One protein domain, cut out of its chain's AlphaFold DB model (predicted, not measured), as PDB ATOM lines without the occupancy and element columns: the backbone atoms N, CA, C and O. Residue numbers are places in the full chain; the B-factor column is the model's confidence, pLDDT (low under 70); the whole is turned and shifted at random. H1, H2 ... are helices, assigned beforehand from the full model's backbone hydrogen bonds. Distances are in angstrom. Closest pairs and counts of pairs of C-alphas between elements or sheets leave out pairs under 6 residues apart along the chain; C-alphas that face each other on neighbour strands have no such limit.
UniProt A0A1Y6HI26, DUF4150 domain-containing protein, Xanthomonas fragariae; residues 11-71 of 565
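Overview. This is residues 11 to 71 of the 565 residues of the protein "DUF4150 domain-containing protein" of Xanthomonas fragariae (UniProt A0A1Y6HI26). One long helix, H4, is the core; the short helices H2 and H3 follow one another along one side of it, and the short helix H1 begins beside the middle of H4 and runs off crosswise. From H3 the long link loops out past the first end of H4, with Gly 49 at its far tip, and this loop makes part of the length. The printed part has 61 residues with four named helices, in the order H1, H2, H3, H4, and no named strand; its class is all helix. It is compact, with a radius of gyration of the C-alphas of 11.4 A, and spans 38 by 17 by 16 A.

Arrangement. H4, residues 54 to 69, is the hub, touching three helices. H2, residues 23 to 31, touches it at a shallow tilt of 25 degrees, opposite ways; the closest C-alphas, of Ala 26 and Lys 65, are 4.8 A apart. H3, residues 33 to 39, touches residues 54 to 61 of H4 alone, at a steep tilt of 55 degrees, opposite ways; the closest C-alphas, of Val 33 and Asp 58, are 6.6 A apart. H1, residues 11 to 17, touches residues 57 to 64 of H4 alone, about perpendicular at 84 degrees; the closest C-alphas, of Ala 11 and Ala 60, are 4.3 A apart. The helix packing is mostly crossed, but only just. H2 and H3 are close but not clearly touching, H1 and H3 are apart, and H1 and H2 are only just apart, at 8.0 A. In H1, H2, H3 and H4 every O i to N i+4 pair is within hydrogen-bond range.

Along the chain. H4 is 22.8 A long, from C-alpha 54 at (-16.952, -34.099, -33.140) to C-alpha 69 at (5.861, -34.451, -33.367). H2 measures 12.2 A, H3 9.9 A and H1 9.8 A, the last beginning with C-alpha 11 at (-5.490, -32.004, -39.746).

Size, cuts and confidence. The C-alphas farthest apart, of Gly 49 and Gly 71, are 38.3 A apart. The printed part has no cut. The link from H3 to H4, residues 40 to 53, is long; the other two are tight. Confidence is low, under 70, at residues 39 to 41, 43 and 45 to 52.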
ATOM      1  N   ALA A  11      -6.616 -32.456 -40.570       77.06
ATOM      2  CA  ALA A  11      -5.490 -32.004 -39.746       77.06
ATOM      3  C   ALA A  11      -4.843 -30.713 -40.287       77.06
ATOM      4  O   ALA A  11      -4.486 -29.808 -39.529       77.06
ATOM      5  N   SER A  12      -4.733 -30.580 -41.609       76.06
ATOM      6  CA  SER A  12      -4.237 -29.357 -42.258       76.06
ATOM      7  C   SER A  12      -5.238 -28.201 -42.136       76.06
ATOM      8  O   SER A  12      -4.856 -27.030 -42.047       76.06
ATOM      9  N   ALA A  13      -6.534 -28.514 -42.142       72.31
ATOM     10  CA  ALA A  13      -7.607 -27.554 -41.892       72.31
ATOM     11  C   ALA A  13      -7.586 -27.060 -40.439       72.31
ATOM     12  O   ALA A  13      -7.604 -25.856 -40.203       72.31
ATOM     13  N   PHE A  14      -7.470 -27.984 -39.484       81.31
ATOM     14  CA  PHE A  14      -7.411 -27.705 -38.051       81.31
ATOM     15  C   PHE A  14      -6.182 -26.862 -37.694       81.31
ATOM     16  O   PHE A  14      -6.320 -25.811 -37.068       81.31
ATOM     17  N   ARG A  15      -4.995 -27.243 -38.199       83.50
ATOM     18  CA  ARG A  15      -3.741 -26.483 -38.029       83.50
ATOM     19  C   ARG A  15      -3.892 -25.024 -38.468       83.50
ATOM     20  O   ARG A  15      -3.505 -24.126 -37.728       83.50
ATOM     21  N   ARG A  16      -4.458 -24.784 -39.658       76.44
ATOM     22  CA  ARG A  16      -4.668 -23.426 -40.196       76.44
ATOM     23  C   ARG A  16      -5.726 -22.651 -39.427       76.44
ATOM     24  O   ARG A  16      -5.521 -21.479 -39.144       76.44
ATOM     25  N   HIS A  17      -6.835 -23.300 -39.091       76.62
ATOM     26  CA  HIS A  17      -7.949 -22.653 -38.411       76.62
ATOM     27  C   HIS A  17      -7.551 -22.123 -37.026       76.62
ATOM     28  O   HIS A  17      -7.876 -20.989 -36.688       76.62
ATOM     29  N   PHE A  18      -6.792 -22.915 -36.265       80.88
ATOM     30  CA  PHE A  18      -6.316 -22.548 -34.927       80.88
ATOM     31  C   PHE A  18      -4.906 -21.941 -34.912       80.88
ATOM     32  O   PHE A  18      -4.353 -21.712 -33.840       80.88
ATOM     33  N   ASN A  19      -4.331 -21.656 -36.087       81.56
ATOM     34  CA  ASN A  19      -3.008 -21.049 -36.251       81.56
ATOM     35  C   ASN A  19      -1.894 -21.764 -35.453       81.56
ATOM     36  O   ASN A  19      -1.109 -21.138 -34.738       81.56
ATOM     37  N   ILE A  20      -1.860 -23.096 -35.551       82.31
ATOM     38  CA  ILE A  20      -0.909 -23.956 -34.838       82.31
ATOM     39  C   ILE A  20       0.405 -24.006 -35.622       82.31
ATOM     40  O   ILE A  20       0.481 -24.608 -36.700       82.31
ATOM     41  N   ASP A  21       1.448 -23.397 -35.065       84.06
ATOM     42  CA  ASP A  21       2.738 -23.228 -35.738       84.06
ATOM     43  C   ASP A  21       3.948 -23.655 -34.894       84.06
ATOM     44  O   ASP A  21       5.091 -23.335 -35.212       84.06
ATOM     45  N   SER A  22       3.694 -24.388 -33.810       84.62
ATOM     46  CA  SER A  22       4.727 -24.973 -32.959       84.62
ATOM     47  C   SER A  22       4.244 -26.250 -32.278       84.62
ATOM     48  O   SER A  22       3.038 -26.456 -32.090       84.62
ATOM     49  N   ALA A  23       5.192 -27.084 -31.844       86.31
ATOM     50  CA  ALA A  23       4.911 -28.280 -31.046       86.31
ATOM     51  C   ALA A  23       4.122 -27.971 -29.765       86.31
ATOM     52  O   ALA A  23       3.189 -28.701 -29.428       86.31
ATOM     53  N   GLN A  24       4.440 -26.858 -29.094       87.94
ATOM     54  CA  GLN A  24       3.725 -26.438 -27.889       87.94
ATOM     55  C   GLN A  24       2.260 -26.108 -28.196       87.94
ATOM     56  O   GLN A  24       1.369 -26.641 -27.547       87.94
ATOM     57  N   GLN A  25       1.994 -25.316 -29.239       86.56
ATOM     58  CA  GLN A  25       0.620 -24.981 -29.634       86.56
ATOM     59  C   GLN A  25      -0.185 -26.217 -30.054       86.56
ATOM     60  O   GLN A  25      -1.383 -26.287 -29.795       86.56
ATOM     61  N   ALA A  26       0.458 -27.194 -30.697       89.00
ATOM     62  CA  ALA A  26      -0.204 -28.431 -31.095       89.00
ATOM     63  C   ALA A  26      -0.543 -29.316 -29.884       89.00
ATOM     64  O   ALA A  26      -1.623 -29.905 -29.835       89.00
ATOM     65  N   ALA A  27       0.352 -29.382 -28.893       90.12
ATOM     66  CA  ALA A  27       0.101 -30.063 -27.628       90.12
ATOM     67  C   ALA A  27      -1.022 -29.382 -26.830       90.12
ATOM     68  O   ALA A  27      -1.941 -30.063 -26.376       90.12
ATOM     69  N   ASP A  28      -0.994 -28.051 -26.737       87.50
ATOM     70  CA  ASP A  28      -2.013 -27.262 -26.047       87.50
ATOM     71  C   ASP A  28      -3.387 -27.450 -26.706       87.50
ATOM     72  O   ASP A  28      -4.367 -27.738 -26.019       87.50
ATOM     73  N   ALA A  29      -3.457 -27.384 -28.041       87.62
ATOM     74  CA  ALA A  29      -4.698 -27.580 -28.786       87.62
ATOM     75  C   ALA A  29      -5.283 -28.993 -28.623       87.62
ATOM     76  O   ALA A  29      -6.487 -29.131 -28.421       87.62
ATOM     77  N   ALA A  30      -4.445 -30.035 -28.655       89.50
ATOM     78  CA  ALA A  30      -4.891 -31.410 -28.424       89.50
ATOM     79  C   ALA A  30      -5.357 -31.632 -26.973       89.50
ATOM     80  O   ALA A  30      -6.344 -32.322 -26.737       89.50
ATOM     81  N   SER A  31      -4.683 -31.014 -25.996       89.69
ATOM     82  CA  SER A  31      -5.052 -31.114 -24.576       89.69
ATOM     83  C   SER A  31      -6.311 -30.323 -24.200       89.69
ATOM     84  O   SER A  31      -6.933 -30.615 -23.182       89.69
ATOM     85  N   ASN A  32      -6.696 -29.340 -25.020       90.62
ATOM     86  CA  ASN A  32      -7.819 -28.436 -24.773       90.62
ATOM     87  C   ASN A  32      -8.922 -28.550 -25.844       90.62
ATOM     88  O   ASN A  32      -9.660 -27.596 -26.103       90.62
ATOM     89  N   VAL A  33      -9.020 -29.714 -26.492       88.62
ATOM     90  CA  VAL A  33      -9.889 -29.938 -27.657       88.62
ATOM     91  C   VAL A  33     -11.373 -29.715 -27.337       88.62
ATOM     92  O   VAL A  33     -12.087 -29.113 -28.134       88.62
ATOM     93  N   ASP A  34     -11.821 -30.079 -26.131       86.00
ATOM     94  CA  ASP A  34     -13.195 -29.850 -25.670       86.00
ATOM     95  C   ASP A  34     -13.565 -28.365 -25.630       86.00
ATOM     96  O   ASP A  34     -14.631 -27.966 -26.104       86.00
ATOM     97  N   ALA A  35     -12.678 -27.528 -25.086       80.88
ATOM     98  CA  ALA A  35     -12.921 -26.094 -24.990       80.88
ATOM     99  C   ALA A  35     -12.848 -25.419 -26.364       80.88
ATOM    100  O   ALA A  35     -13.624 -24.505 -26.636       80.88
ATOM    101  N   LEU A  36     -11.950 -25.882 -27.242       82.38
ATOM    102  CA  LEU A  36     -11.856 -25.398 -28.621       82.38
ATOM    103  C   LEU A  36     -13.103 -25.754 -29.434       82.38
ATOM    104  O   LEU A  36     -13.572 -24.922 -30.208       82.38
ATOM    105  N   PHE A  37     -13.663 -26.948 -29.225       81.69
ATOM    106  CA  PHE A  37     -14.918 -27.351 -29.855       81.69
ATOM    107  C   PHE A  37     -16.098 -26.515 -29.335       81.69
ATOM    108  O   PHE A  37     -16.913 -26.008 -30.102       81.69
ATOM    109  N   ALA A  38     -16.173 -26.314 -28.016       76.81
ATOM    110  CA  ALA A  38     -17.232 -25.524 -27.386       76.81
ATOM    111  C   ALA A  38     -17.176 -24.028 -27.749       76.81
ATOM    112  O   ALA A  38     -18.213 -23.365 -27.775       76.81
ATOM    113  N   ALA A  39     -15.986 -23.492 -28.042       69.31
ATOM    114  CA  ALA A  39     -15.805 -22.103 -28.469       69.31
ATOM    115  C   ALA A  39     -16.425 -21.807 -29.851       69.31
ATOM    116  O   ALA A  39     -16.731 -20.649 -30.146       69.31
ATOM    117  N   GLY A  40     -16.650 -22.836 -30.676       68.62
ATOM    118  CA  GLY A  40     -17.283 -22.716 -31.986       68.62
ATOM    119  C   GLY A  40     -16.457 -21.928 -33.012       68.62
ATOM    120  O   GLY A  40     -15.254 -21.734 -32.867       68.62
ATOM    121  N   GLY A  41     -17.097 -21.506 -34.109       64.88
ATOM    122  CA  GLY A  41     -16.432 -20.762 -35.193       64.88
ATOM    123  C   GLY A  41     -15.619 -21.623 -36.169       64.88
ATOM    124  O   GLY A  41     -15.067 -21.092 -37.130       64.88
ATOM    125  N   HIS A  42     -15.605 -22.941 -35.965       72.38
ATOM    126  CA  HIS A  42     -14.935 -23.929 -36.805       72.38
ATOM    127  C   HIS A  42     -15.953 -24.762 -37.618       72.38
ATOM    128  O   HIS A  42     -17.097 -24.930 -37.192       72.38
ATOM    129  N   PRO A  43     -15.569 -25.340 -38.772       63.22
ATOM    130  CA  PRO A  43     -16.488 -26.022 -39.701       63.22
ATOM    131  C   PRO A  43     -16.993 -27.407 -39.239       63.22
ATOM    132  O   PRO A  43     -17.525 -28.168 -40.048       63.22
ATOM    133  N   TRP A  44     -16.800 -27.761 -37.964       70.12
ATOM    134  CA  TRP A  44     -17.125 -29.087 -37.408       70.12
ATOM    135  C   TRP A  44     -18.231 -29.060 -36.336       70.12
ATOM    136  O   TRP A  44     -18.516 -30.100 -35.747       70.12
ATOM    137  N   VAL A  45     -18.843 -27.895 -36.085       64.38
ATOM    138  CA  VAL A  45     -19.996 -27.745 -35.174       64.38
ATOM    139  C   VAL A  45     -21.302 -28.121 -35.884       64.38
ATOM    140  O   VAL A  45     -21.377 -28.086 -37.112       64.38
ATOM    141  N   ASP A  46     -22.320 -28.463 -35.095       53.06
ATOM    142  CA  ASP A  46     -23.686 -28.762 -35.528       53.06
ATOM    143  C   ASP A  46     -24.273 -27.684 -36.461       53.06
ATOM    144  O   ASP A  46     -24.485 -26.533 -36.076       53.06
ATOM    145  N   GLU A  47     -24.598 -28.097 -37.686       46.72
ATOM    146  CA  GLU A  47     -25.542 -27.417 -38.577       46.72
ATOM    147  C   GLU A  47     -26.891 -28.159 -38.476       46.72
ATOM    148  O   GLU A  47     -26.891 -29.396 -38.438       46.72
ATOM    149  N   PRO A  48     -28.054 -27.479 -38.467       34.97
ATOM    150  CA  PRO A  48     -29.346 -28.163 -38.505       34.97
ATOM    151  C   PRO A  48     -29.431 -29.099 -39.724       34.97
ATOM    152  O   PRO A  48     -29.387 -28.651 -40.868       34.97
ATOM    153  N   GLY A  49     -29.531 -30.412 -39.482       40.19
ATOM    154  CA  GLY A  49     -29.588 -31.443 -40.530       40.19
ATOM    155  C   GLY A  49     -28.271 -32.176 -40.824       40.19
ATOM    156  O   GLY A  49     -28.251 -33.039 -41.702       40.19
ATOM    157  N   ARG A  50     -27.183 -31.899 -40.091       43.56
ATOM    158  CA  ARG A  50     -25.903 -32.618 -40.206       43.56
ATOM    159  C   ARG A  50     -25.483 -33.158 -38.834       43.56
ATOM    160  O   ARG A  50     -25.530 -32.433 -37.850       43.56
ATOM    161  N   LEU A  51     -25.099 -34.438 -38.761       44.69
ATOM    162  CA  LEU A  51     -24.583 -35.048 -37.525       44.69
ATOM    163  C   LEU A  51     -23.302 -34.327 -37.077       44.69
ATOM    164  O   LEU A  51     -22.461 -34.008 -37.925       44.69
ATOM    165  N   SER A  52     -23.162 -34.103 -35.766       59.53
ATOM    166  CA  SER A  52     -21.957 -33.536 -35.151       59.53
ATOM    167  C   SER A  52     -20.716 -34.275 -35.662       59.53
ATOM    168  O   SER A  52     -20.639 -35.504 -35.604       59.53
ATOM    169  N   ARG A  53     -19.739 -33.528 -36.194       70.00
ATOM    170  CA  ARG A  53     -18.447 -34.074 -36.650       70.00
ATOM    171  C   ARG A  53     -17.397 -33.961 -35.554       70.00
ATOM    172  O   ARG A  53     -16.253 -33.571 -35.810       70.00
ATOM    173  N   ARG A  54     -17.815 -34.213 -34.314       83.50
ATOM    174  CA  ARG A  54     -16.952 -34.099 -33.140       83.50
ATOM    175  C   ARG A  54     -15.765 -35.057 -33.229       83.50
ATOM    176  O   ARG A  54     -14.636 -34.661 -32.975       83.50
ATOM    177  N   ASP A  55     -16.023 -36.263 -33.709       80.06
ATOM    178  CA  ASP A  55     -15.026 -37.285 -34.014       80.06
ATOM    179  C   ASP A  55     -13.952 -36.809 -35.008       80.06
ATOM    180  O   ASP A  55     -12.762 -37.030 -34.795       80.06
ATOM    181  N   VAL A  56     -14.351 -36.109 -36.076       79.31
ATOM    182  CA  VAL A  56     -13.422 -35.545 -37.068       79.31
ATOM    183  C   VAL A  56     -12.594 -34.411 -36.467       79.31
ATOM    184  O   VAL A  56     -11.418 -34.272 -36.800       79.31
ATOM    185  N   PHE A  57     -13.196 -33.597 -35.600       84.25
ATOM    186  CA  PHE A  57     -12.508 -32.508 -34.910       84.25
ATOM    187  C   PHE A  57     -11.454 -33.032 -33.930       84.25
ATOM    188  O   PHE A  57     -10.309 -32.580 -33.970       84.25
ATOM    189  N   ASP A  58     -11.823 -34.020 -33.113       85.19
ATOM    190  CA  ASP A  58     -10.927 -34.658 -32.148       85.19
ATOM    191  C   ASP A  58      -9.763 -35.352 -32.870       85.19
ATOM    192  O   ASP A  58      -8.594 -35.109 -32.559       85.19
ATOM    193  N   TRP A  59     -10.064 -36.119 -33.928       87.94
ATOM    194  CA  TRP A  59      -9.040 -36.734 -34.773       87.94
ATOM    195  C   TRP A  59      -8.098 -35.697 -35.390       87.94
ATOM    196  O   TRP A  59      -6.885 -35.902 -35.431       87.94
ATOM    197  N   ALA A  60      -8.636 -34.578 -35.883       87.06
ATOM    198  CA  ALA A  60      -7.829 -33.545 -36.515       87.06
ATOM    199  C   ALA A  60      -6.860 -32.891 -35.521       87.06
ATOM    200  O   ALA A  60      -5.703 -32.675 -35.880       87.06
ATOM    201  N   ALA A  61      -7.292 -32.644 -34.281       90.81
ATOM    202  CA  ALA A  61      -6.439 -32.113 -33.222       90.81
ATOM    203  C   ALA A  61      -5.262 -33.056 -32.906       90.81
ATOM    204  O   ALA A  61      -4.100 -32.635 -32.892       90.81
ATOM    205  N   GLU A  62      -5.549 -34.347 -32.719       89.38
ATOM    206  CA  GLU A  62      -4.537 -35.368 -32.431       89.38
ATOM    207  C   GLU A  62      -3.571 -35.579 -33.604       89.38
ATOM    208  O   GLU A  62      -2.353 -35.659 -33.421       89.38
ATOM    209  N   GLU A  63      -4.094 -35.632 -34.827       89.44
ATOM    210  CA  GLU A  63      -3.298 -35.844 -36.030       89.44
ATOM    211  C   GLU A  63      -2.412 -34.627 -36.343       89.44
ATOM    212  O   GLU A  63      -1.263 -34.802 -36.763       89.44
ATOM    213  N   THR A  64      -2.880 -33.396 -36.090       89.50
ATOM    214  CA  THR A  64      -2.040 -32.190 -36.168       89.50
ATOM    215  C   THR A  64      -0.857 -32.300 -35.210       89.50
ATOM    216  O   THR A  64       0.284 -32.137 -35.648       89.50
ATOM    217  N   LYS A  65      -1.095 -32.665 -33.943       93.25
ATOM    218  CA  LYS A  65      -0.023 -32.899 -32.963       93.25
ATOM    219  C   LYS A  65       0.945 -33.984 -33.433       93.25
ATOM    220  O   LYS A  65       2.149 -33.751 -33.486       93.25
ATOM    221  N   ARG A  66       0.437 -35.137 -33.875       89.19
ATOM    222  CA  ARG A  66       1.259 -36.253 -34.369       89.19
ATOM    223  C   ARG A  66       2.150 -35.854 -35.552       89.19
ATOM    224  O   ARG A  66       3.239 -36.405 -35.719       89.19
ATOM    225  N   ARG A  67       1.685 -34.963 -36.428       88.44
ATOM    226  CA  ARG A  67       2.452 -34.485 -37.590       88.44
ATOM    227  C   ARG A  67       3.521 -33.470 -37.211       88.44
ATOM    228  O   ARG A  67       4.596 -33.523 -37.804       88.44
ATOM    229  N   VAL A  68       3.259 -32.614 -36.223       85.62
ATOM    230  CA  VAL A  68       4.291 -31.742 -35.644       85.62
ATOM    231  C   VAL A  68       5.351 -32.584 -34.922       85.62
ATOM    232  O   VAL A  68       6.532 -32.451 -35.223       85.62
ATOM    233  N   ASP A  69       4.945 -33.556 -34.098       87.69
ATOM    234  CA  ASP A  69       5.861 -34.451 -33.367       87.69
ATOM    235  C   ASP A  69       6.771 -35.273 -34.304       87.69
ATOM    236  O   ASP A  69       7.923 -35.557 -33.982       87.69
ATOM    237  N   LYS A  70       6.276 -35.654 -35.493       85.06
ATOM    238  CA  LYS A  70       7.074 -36.351 -36.522       85.06
ATOM    239  C   LYS A  70       7.903 -35.415 -37.412       85.06
ATOM    240  O   LYS A  70       8.542 -35.901 -38.344       85.06
ATOM    241  N   GLY A  71       7.862 -34.100 -37.188       81.56
ATOM    242  CA  GLY A  71       8.552 -33.104 -38.014       81.56
ATOM    243  C   GLY A  71       8.016 -32.987 -39.446       81.56
ATOM    244  O   GLY A  71       8.708 -32.466 -40.320       81.56
TER     245      GLY A  71